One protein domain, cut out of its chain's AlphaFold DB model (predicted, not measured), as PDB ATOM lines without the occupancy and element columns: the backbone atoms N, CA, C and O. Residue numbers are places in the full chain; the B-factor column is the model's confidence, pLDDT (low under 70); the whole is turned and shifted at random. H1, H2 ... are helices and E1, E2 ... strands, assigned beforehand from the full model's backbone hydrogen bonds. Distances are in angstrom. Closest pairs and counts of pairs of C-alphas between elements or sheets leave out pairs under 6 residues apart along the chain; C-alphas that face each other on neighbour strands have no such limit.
ATOM      1  N   SER A  51     136.432 121.815  97.238       81.38
ATOM      2  CA  SER A  51     137.336 121.029  96.411       81.38
ATOM      3  C   SER A  51     138.123 122.000  95.539       81.38
ATOM      4  O   SER A  51     137.550 122.652  94.668       81.38
ATOM      5  N   CYS A  52     139.417 122.135  95.812       81.81
ATOM      6  CA  CYS A  52     140.305 123.094  95.174       81.81
ATOM      7  C   CYS A  52     141.415 122.407  94.378       81.81
ATOM      8  O   CYS A  52     141.956 121.385  94.792       81.81
ATOM      9  N   HIS A  53     141.792 122.992  93.250       85.56
ATOM     10  CA  HIS A  53     143.001 122.643  92.515       85.56
ATOM     11  C   HIS A  53     143.584 123.888  91.849       85.56
ATOM     12  O   HIS A  53     142.868 124.853  91.574       85.56
ATOM     13  N   CYS A  54     144.885 123.866  91.574       84.12
ATOM     14  CA  CYS A  54     145.520 124.876  90.744       84.12
ATOM     15  C   CYS A  54     145.551 124.380  89.299       84.12
ATOM     16  O   CYS A  54     146.038 123.286  89.017       84.12
ATOM     17  N   GLN A  55     145.028 125.191  88.388       83.25
ATOM     18  CA  GLN A  55     145.191 125.010  86.957       83.25
ATOM     19  C   GLN A  55     146.367 125.875  86.498       83.25
ATOM     20  O   GLN A  55     146.375 127.090  86.713       83.25
ATOM     21  N   ILE A  56     147.355 125.243  85.874       78.69
ATOM     22  CA  ILE A  56     148.551 125.894  85.341       78.69
ATOM     23  C   ILE A  56     148.495 125.748  83.827       78.69
ATOM     24  O   ILE A  56     148.640 124.645  83.300       78.69
ATOM     25  N   ALA A  57     148.227 126.843  83.116       71.81
ATOM     26  CA  ALA A  57     148.255 126.836  81.658       71.81
ATOM     27  C   ALA A  57     149.701 127.017  81.173       71.81
ATOM     28  O   ALA A  57     150.299 128.071  81.392       71.81
ATOM     29  N   ASN A  58     150.239 126.002  80.502       65.81
ATOM     30  CA  ASN A  58     151.567 125.990  79.901       65.81
ATOM     31  C   ASN A  58     151.446 125.678  78.399       65.81
ATOM     32  O   ASN A  58     151.083 124.565  78.026       65.81
ATOM     33  N   ASN A  59     151.732 126.663  77.538       62.47
ATOM     34  CA  ASN A  59     151.738 126.516  76.073       62.47
ATOM     35  C   ASN A  59     150.486 125.812  75.502       62.47
ATOM     36  O   ASN A  59     150.579 124.973  74.611       62.47
ATOM     37  N   GLY A  60     149.306 126.135  76.041       59.69
ATOM     38  CA  GLY A  60     148.021 125.548  75.633       59.69
ATOM     39  C   GLY A  60     147.621 124.267  76.374       59.69
ATOM     40  O   GLY A  60     146.460 123.874  76.299       59.69
ATOM     41  N   ASN A  61     148.522 123.663  77.154       60.81
ATOM     42  CA  ASN A  61     148.229 122.511  78.006       60.81
ATOM     43  C   ASN A  61     147.923 122.967  79.438       60.81
ATOM     44  O   ASN A  61     148.703 123.701  80.042       60.81
ATOM     45  N   ALA A  62     146.797 122.529  80.001       63.41
ATOM     46  CA  ALA A  62     146.456 122.788  81.396       63.41
ATOM     47  C   ALA A  62     146.945 121.637  82.281       63.41
ATOM     48  O   ALA A  62     146.457 120.515  82.164       63.41
ATOM     49  N   VAL A  63     147.879 121.917  83.187       69.56
ATOM     50  CA  VAL A  63     148.268 120.988  84.252       69.56
ATOM     51  C   VAL A  63     147.390 121.261  85.466       69.56
ATOM     52  O   VAL A  63     147.279 122.403  85.914       69.56
ATOM     53  N   ILE A  64     146.762 120.214  85.993       69.25
ATOM     54  CA  ILE A  64     146.025 120.266  87.254       69.25
ATOM     55  C   ILE A  64     146.980 119.807  88.351       69.25
ATOM     56  O   ILE A  64     147.524 118.707  88.277       69.25
ATOM     57  N   ALA A  65     147.206 120.658  89.347       70.50
ATOM     58  CA  ALA A  65     148.054 120.341  90.482       70.50
ATOM     59  C   ALA A  65     147.407 120.816  91.787       70.50
ATOM     60  O   ALA A  65     147.086 121.991  91.952       70.50
ATOM     61  N   ALA A  66     147.236 119.898  92.735       70.44
ATOM     62  CA  ALA A  66     146.720 120.207  94.067       70.44
ATOM     63  C   ALA A  66     147.599 119.670  95.205       70.44
ATOM     64  O   ALA A  66     147.564 120.251  96.278       70.44
ATOM     65  N   ILE A  67     148.407 118.620  94.985       69.75
ATOM     66  CA  ILE A  67     149.151 117.896  96.044       69.75
ATOM     67  C   ILE A  67     149.931 118.846  96.961       69.75
ATOM     68  O   ILE A  67     149.651 118.901  98.151       69.75
ATOM     69  N   ARG A  68     150.843 119.656  96.402       72.94
ATOM     70  CA  ARG A  68     151.749 120.492  97.209       72.94
ATOM     71  C   ARG A  68     151.015 121.501  98.088       72.94
ATOM     72  O   ARG A  68     151.344 121.649  99.258       72.94
ATOM     73  N   LEU A  69     150.020 122.186  97.527       74.69
ATOM     74  CA  LEU A  69     149.243 123.164  98.283       74.69
ATOM     75  C   LEU A  69     148.285 122.468  99.258       74.69
ATOM     76  O   LEU A  69     148.040 122.989 100.338       74.69
ATOM     77  N   CYS A  70     147.791 121.274  98.918       78.38
ATOM     78  CA  CYS A  70     146.935 120.488  99.797       78.38
ATOM     79  C   CYS A  70     147.651 120.039 101.066       78.38
ATOM     80  O   CYS A  70     147.101 120.201 102.153       78.38
ATOM     81  N   ASP A  71     148.882 119.545 100.931       75.12
ATOM     82  CA  ASP A  71     149.716 119.176 102.075       75.12
ATOM     83  C   ASP A  71     150.008 120.405 102.949       75.12
ATOM     84  O   ASP A  71     149.907 120.340 104.172       75.12
ATOM     85  N   ALA A  72     150.286 121.557 102.324       73.88
ATOM     86  CA  ALA A  72     150.582 122.801 103.033       73.88
ATOM     87  C   ALA A  72     149.392 123.349 103.844       73.88
ATOM     88  O   ALA A  72     149.592 123.907 104.920       73.88
ATOM     89  N   VAL A  73     148.158 123.197 103.350       72.44
ATOM     90  CA  VAL A  73     146.945 123.661 104.053       72.44
ATOM     91  C   VAL A  73     146.334 122.597 104.974       72.44
ATOM     92  O   VAL A  73     145.265 122.825 105.536       72.44
ATOM     93  N   GLY A  74     146.975 121.431 105.122       70.44
ATOM     94  CA  GLY A  74     146.444 120.316 105.913       70.44
ATOM     95  C   GLY A  74     145.156 119.718 105.334       70.44
ATOM     96  O   GLY A  74     144.310 119.213 106.073       70.44
ATOM     97  N   GLY A  75     144.976 119.819 104.017       75.88
ATOM     98  CA  GLY A  75     143.820 119.292 103.309       75.88
ATOM     99  C   GLY A  75     143.893 117.782 103.073       75.88
ATOM    100  O   GLY A  75     144.839 117.095 103.447       75.88
ATOM    101  N   THR A  76     142.866 117.237 102.424       78.06
ATOM    102  CA  THR A  76     142.862 115.840 101.964       78.06
ATOM    103  C   THR A  76     142.977 115.787 100.449       78.06
ATOM    104  O   THR A  76     142.088 116.270  99.745       78.06
ATOM    105  N   ILE A  77     144.037 115.157  99.941       78.62
ATOM    106  CA  ILE A  77     144.202 114.925  98.504       78.62
ATOM    107  C   ILE A  77     143.239 113.826  98.048       78.62
ATOM    108  O   ILE A  77     143.127 112.766  98.665       78.62
ATOM    109  N   CYS A  78     142.563 114.096  96.941       76.56
ATOM    110  CA  CYS A  78     141.651 113.206  96.253       76.56
ATOM    111  C   CYS A  78     142.132 112.999  94.822       76.56
ATOM    112  O   CYS A  78     142.398 113.972  94.120       76.56
ATOM    113  N   TYR A  79     142.203 111.744  94.395       73.88
ATOM    114  CA  TYR A  79     142.553 111.367  93.028       73.88
ATOM    115  C   TYR A  79     141.312 110.841  92.300       73.88
ATOM    116  O   TYR A  79     140.462 110.228  92.951       73.88
ATOM    117  N   ASN A  80     141.212 111.019  90.975       67.31
ATOM    118  CA  ASN A  80     140.280 110.175  90.215       67.31
ATOM    119  C   ASN A  80     140.685 108.712  90.299       67.31
ATOM    120  O   ASN A  80     141.852 108.365  90.471       67.31
ATOM    121  N   SER A  81     139.710 107.877  89.956       62.00
ATOM    122  CA  SER A  81     139.890 106.512  89.460       62.00
ATOM    123  C   SER A  81     141.061 106.309  88.476       62.00
ATOM    124  O   SER A  81     141.669 105.245  88.491       62.00
ATOM    125  N   ALA A  82     141.414 107.303  87.650       58.38
ATOM    126  CA  ALA A  82     142.532 107.213  86.703       58.38
ATOM    127  C   ALA A  82     143.893 107.693  87.252       58.38
ATOM    128  O   ALA A  82     144.883 107.614  86.531       58.38
ATOM    129  N   GLY A  83     143.963 108.232  88.477       61.06
ATOM    130  CA  GLY A  83     145.195 108.754  89.093       61.06
ATOM    131  C   GLY A  83     145.805 109.999  88.425       61.06
ATOM    132  O   GLY A  83     146.859 110.469  88.842       61.06
ATOM    133  N   ASN A  84     145.148 110.541  87.398       60.09
ATOM    134  CA  ASN A  84     145.667 111.597  86.528       60.09
ATOM    135  C   ASN A  84     145.365 113.014  87.027       60.09
ATOM    136  O   ASN A  84     146.018 113.959  86.591       60.09
ATOM    137  N   TYR A  85     144.365 113.184  87.896       61.53
ATOM    138  CA  TYR A  85     144.076 114.470  88.525       61.53
ATOM    139  C   TYR A  85     144.103 114.339  90.040       61.53
ATOM    140  O   TYR A  85     143.692 113.327  90.605       61.53
ATOM    141  N   ASN A  86     144.544 115.405  90.693       70.25
ATOM    142  CA  ASN A  86     144.515 115.588  92.130       70.25
ATOM    143  C   ASN A  86     143.675 116.831  92.454       70.25
ATOM    144  O   ASN A  86     143.954 117.926  91.972       70.25
ATOM    145  N   VAL A  87     142.660 116.673  93.296       77.38
ATOM    146  CA  VAL A  87     141.921 117.788  93.901       77.38
ATOM    147  C   VAL A  87     142.132 117.766  95.404       77.38
ATOM    148  O   VAL A  87     142.233 116.704  96.014       77.38
ATOM    149  N   CYS A  88     142.213 118.935  96.017       82.38
ATOM    150  CA  CYS A  88     142.347 119.074  97.452       82.38
ATOM    151  C   CYS A  88     141.010 119.387  98.095       82.38
ATOM    152  O   CYS A  88     140.341 120.353  97.736       82.38
ATOM    153  N   LYS A  89     140.654 118.612  99.106       81.19
ATOM    154  CA  LYS A  89     139.607 118.975 100.046       81.19
ATOM    155  C   LYS A  89     140.167 119.866 101.129       81.19
ATOM    156  O   LYS A  89     141.056 119.454 101.871       81.19
ATOM    157  N   THR A  90     139.604 121.052 101.239       78.75
ATOM    158  CA  THR A  90     140.062 122.089 102.159       78.75
ATOM    159  C   THR A  90     138.858 122.805 102.766       78.75
ATOM    160  O   THR A  90     137.749 122.771 102.223       78.75
ATOM    161  N   SER A  91     139.062 123.425 103.921       76.69
ATOM    162  CA  SER A  91     138.069 124.271 104.587       76.69
ATOM    163  C   SER A  91     137.995 125.680 103.990       76.69
ATOM    164  O   SER A  91     137.068 126.420 104.300       76.69
ATOM    165  N   SER A  92     138.943 126.066 103.130       78.06
ATOM    166  CA  SER A  92     139.028 127.413 102.554       78.06
ATOM    167  C   SER A  92     139.321 127.402 101.057       78.06
ATOM    168  O   SER A  92     140.039 126.537 100.559       78.06
ATOM    169  N   GLN A  93     138.820 128.415 100.346       84.12
ATOM    170  CA  GLN A  93     139.193 128.658  98.954       84.12
ATOM    171  C   GLN A  93     140.675 129.029  98.836       84.12
ATOM    172  O   GLN A  93     141.252 129.644  99.733       84.12
ATOM    173  N   TRP A  94     141.276 128.655  97.714       85.31
ATOM    174  CA  TRP A  94     142.637 129.020  97.347       85.31
ATOM    175  C   TRP A  94     142.644 130.274  96.486       85.31
ATOM    176  O   TRP A  94     141.713 130.524  95.720       85.31
ATOM    177  N   THR A  95     143.722 131.041  96.582       85.19
ATOM    178  CA  THR A  95     143.956 132.210  95.736       85.19
ATOM    179  C   THR A  95     144.912 131.881  94.594       85.19
ATOM    180  O   THR A  95     145.742 130.974  94.679       85.19
ATOM    181  N   GLU A  96     144.832 132.653  93.509       84.25
ATOM    182  CA  GLU A  96     145.774 132.535  92.389       84.25
ATOM    183  C   GLU A  96     147.225 132.762  92.837       84.25
ATOM    184  O   GLU A  96     148.138 132.117  92.323       84.25
ATOM    185  N   GLN A  97     147.429 133.629  93.834       82.12
ATOM    186  CA  GLN A  97     148.741 133.884  94.415       82.12
ATOM    187  C   GLN A  97     149.289 132.651  95.143       82.12
ATOM    188  O   GLN A  97     150.433 132.285  94.910       82.12
ATOM    189  N   GLN A  98     148.472 131.939  95.928       82.38
ATOM    190  CA  GLN A  98     148.896 130.684  96.567       82.38
ATOM    191  C   GLN A  98     149.298 129.622  95.537       82.38
ATOM    192  O   GLN A  98     150.286 128.911  95.733       82.38
ATOM    193  N   CYS A  99     148.572 129.536  94.418       82.44
ATOM    194  CA  CYS A  99     148.967 128.674  93.306       82.44
ATOM    195  C   CYS A  99     150.313 129.110  92.706       82.44
ATOM    196  O   CYS A  99     151.186 128.269  92.501       82.44
ATOM    197  N   ARG A 100     150.512 130.410  92.467       80.25
ATOM    198  CA  ARG A 100     151.779 130.946  91.953       80.25
ATOM    199  C   ARG A 100     152.948 130.636  92.888       80.25
ATOM    200  O   ARG A 100     153.936 130.079  92.433       80.25
ATOM    201  N   ASP A 101     152.822 130.938  94.176       82.50
ATOM    202  CA  ASP A 101     153.902 130.787  95.160       82.50
ATOM    203  C   ASP A 101     154.269 129.313  95.391       82.50
ATOM    204  O   ASP A 101     155.431 128.976  95.612       82.50
ATOM    205  N   THR A 102     153.289 128.410  95.305       78.12
ATOM    206  CA  THR A 102     153.516 126.966  95.496       78.12
ATOM    207  C   THR A 102     154.226 126.325  94.308       78.12
ATOM    208  O   THR A 102     155.010 125.387  94.477       78.12
ATOM    209  N   PHE A 103     153.925 126.803  93.101       73.81
ATOM    210  CA  PHE A 103     154.418 126.237  91.845       73.81
ATOM    211  C   PHE A 103     155.425 127.157  91.136       73.81
ATOM    212  O   PHE A 103     155.762 126.925  89.975       73.81
ATOM    213  N   GLN A 104     155.951 128.163  91.843       66.56
ATOM    214  CA  GLN A 104     157.033 129.018  91.366       66.56
ATOM    215  C   GLN A 104     158.261 128.164  91.014       66.56
ATOM    216  O   GLN A 104     158.686 127.310  91.795       66.56
ATOM    217  N   GLY A 105     158.823 128.371  89.822       59.44
ATOM    218  CA  GLY A 105     159.972 127.604  89.323       59.44
ATOM    219  C   GLY A 105     159.650 126.624  88.196       59.44
ATOM    220  O   GLY A 105     160.577 126.079  87.594       59.44
ATOM    221  N   ILE A 106     158.374 126.448  87.836       61.56
ATOM    222  CA  ILE A 106     158.037 126.038  86.470       61.56
ATOM    223  C   ILE A 106     158.366 127.263  85.605       61.56
ATOM    224  O   ILE A 106     157.891 128.365  85.842       61.56
ATOM    225  N   ASN A 107     159.379 127.139  84.753       49.84
ATOM    226  CA  ASN A 107     159.986 128.281  84.079       49.84
ATOM    227  C   ASN A 107     159.357 128.389  82.687       49.84
ATOM    228  O   ASN A 107     159.884 127.820  81.728       49.84
ATOM    229  N   GLN A 108     158.186 129.026  82.575       54.22
ATOM    230  CA  GLN A 108     157.539 129.256  81.278       54.22
ATOM    231  C   GLN A 108     157.040 130.711  81.156       54.22
ATOM    232  O   GLN A 108     156.368 131.228  82.049       54.22
ATOM    233  N   PRO A 109     157.324 131.399  80.036       54.28
ATOM    234  CA  PRO A 109     157.098 132.841  79.885       54.28
ATOM    235  C   PRO A 109     155.620 133.275  79.825       54.28
ATOM    236  O   PRO A 109     155.351 134.471  79.822       54.28
ATOM    237  N   ASN A 110     154.661 132.340  79.792       58.31
ATOM    238  CA  ASN A 110     153.224 132.615  79.631       58.31
ATOM    239  C   ASN A 110     152.341 131.897  80.669       58.31
ATOM    240  O   ASN A 110     151.174 131.598  80.395       58.31
ATOM    241  N   GLU A 111     152.877 131.582  81.848       63.81
ATOM    242  CA  GLU A 111     152.124 130.833  82.858       63.81
ATOM    243  C   GLU A 111     150.946 131.632  83.402       63.81
ATOM    244  O   GLU A 111     151.090 132.705  83.998       63.81
ATOM    245  N   ARG A 112     149.752 131.063  83.237       71.38
ATOM    246  CA  ARG A 112     148.549 131.535  83.919       71.38
ATOM    247  C   ARG A 112     148.238 130.553  85.036       71.38
ATOM    248  O   ARG A 112     147.878 129.407  84.773       71.38
ATOM    249  N   PHE A 113     148.394 131.023  86.270       77.88
ATOM    250  CA  PHE A 113     147.981 130.312  87.471       77.88
ATOM    251  C   PHE A 113     146.535 130.661  87.770       77.88
ATOM    252  O   PHE A 113     146.197 131.839  87.881       77.88
ATOM    253  N   ARG A 114     145.689 129.647  87.919       83.56
ATOM    254  CA  ARG A 114     144.302 129.831  88.331       83.56
ATOM    255  C   ARG A 114     143.975 128.887  89.472       83.56
ATOM    256  O   ARG A 114     144.113 127.675  89.331       83.56
ATOM    257  N   ALA A 115     143.511 129.442  90.583       84.00
ATOM    258  CA  ALA A 115     142.897 128.651  91.635       84.00
ATOM    259  C   ALA A 115     141.448 128.351  91.243       84.00
ATOM    260  O   ALA A 115     140.662 129.263  90.979       84.00
ATOM    261  N   VAL A 116     141.096 127.072  91.178       86.06
ATOM    262  CA  VAL A 116     139.732 126.621  90.910       86.06
ATOM    263  C   VAL A 116     139.236 125.907  92.150       86.06
ATOM    264  O   VAL A 116     139.734 124.838  92.492       86.06
ATOM    265  N   CYS A 117     138.257 126.508  92.817       83.31
ATOM    266  CA  CYS A 117     137.627 125.962  94.008       83.31
ATOM    267  C   CYS A 117     136.125 125.840  93.798       83.31
ATOM    268  O   CYS A 117     135.452 126.821  93.485       83.31
ATOM    269  N   THR A 118     135.603 124.645  94.027       82.19
ATOM    270  CA  THR A 118     134.173 124.353  93.954       82.19
ATOM    271  C   THR A 118     133.667 124.055  95.354       82.19
ATOM    272  O   THR A 118     134.303 123.296  96.086       82.19
ATOM    273  N   ALA A 119     132.530 124.646  95.734       79.81
ATOM    274  CA  ALA A 119     131.868 124.305  96.987       79.81
ATOM    275  C   ALA A 119     131.560 122.799  97.013       79.81
ATOM    276  O   ALA A 119     131.017 122.246  96.057       79.81
ATOM    277  N   TYR A 120     131.942 122.140  98.097       68.12
ATOM    278  CA  TYR A 120     131.860 120.702  98.266       68.12
ATOM    279  C   TYR A 120     131.050 120.396  99.529       68.12
ATOM    280  O   TYR A 120     131.416 120.781 100.636       68.12
TER     281      TYR A 120
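This is residues 51 to 120 of the 127 residues of an uncharacterized protein of Colletotrichum fioriniae PJ7 (UniProt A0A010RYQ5). One strongly twisted sheet of five strands forms a wall, with two short helices, H1 and H2, over one face and the other face bare. E1 runs through the middle of the sheet, with E5 along one side and, on the other side, E2 beside its residues 53 to 58 and E4 beside its residues 51 to 53; E3 lies beyond E4. H1 covers E4, and H2 crosses over E1 and E5. The printed part has 70 residues, with elements in the order E1, E2, H1, E3, E4, H2, E5; the neighbour strands are antiparallel, and the class is mixed, helices and strands. The whole is compact, with a radius of gyration of the C-alphas of 11.5 A and spans of 32 by 26 by 19 A.

The sheet is branched at E1, residues 51 to 58, which has three neighbours. E5, residues 112 to 119, lies on one side of it, antiparallel at 160 degrees, with N 53 and O 116 2.9 A apart, within hydrogen-bond range. On the other side are E2, residues 61 to 65, beside residues 53 to 58 of E1, and E4, residues 86 to 90, beside residues 51 to 53. E1 and E2 form a hairpin, with N 56 and O 63 2.8 A apart; between E1 and E4, N 52 and O 88 are 2.8 A apart. E3, residues 76 to 79, is an edge strand and forms a hairpin with E4, with N 78 and O 87 2.8 A apart. E3 is apart from E2 and E5. H1, residues 67 to 72, is on the sheet at a height of 8.0 A, over E4 and along the strands, at 1 degrees to E4 on the local plane; the closest C-alphas of H1 and E4, those of Cys 70 and Cys 88, are 5.3 A apart. H2, residues 96 to 103, is on the same face at a height of 8.0 A, over E1 and E5 and across the strands, at 68 degrees to E1 on the local plane; its closest C-alphas with E5 are those of Glu 96 and Ala 115, 4.9 A apart. H1 and H2 touch, about perpendicular at 76 degrees, with the C-alphas of Leu 69 and Thr 102 closest at 6.4 A. In H1 and H2 every O i to N i+4 pair is within hydrogen-bond range.

E1 begins at C-alpha 51 (137.336, 121.029, 96.411) and is 22.4 A long, as is E5, which ends at C-alpha 119 (131.868, 124.305, 96.987). E2 measures 12.7 A, E4 12.8 A, E3 10.0 A, H1 8.7 A and H2 10.7 A.

The C-alphas farthest apart, those of Pro 109 and Tyr 120, are 33.5 A apart. The printed part has no cut and no long link. Mean pLDDT of the printed part is 73.3; residues 58 to 64, 67, 80 to 85, 104 to 111 and 120 are under 70.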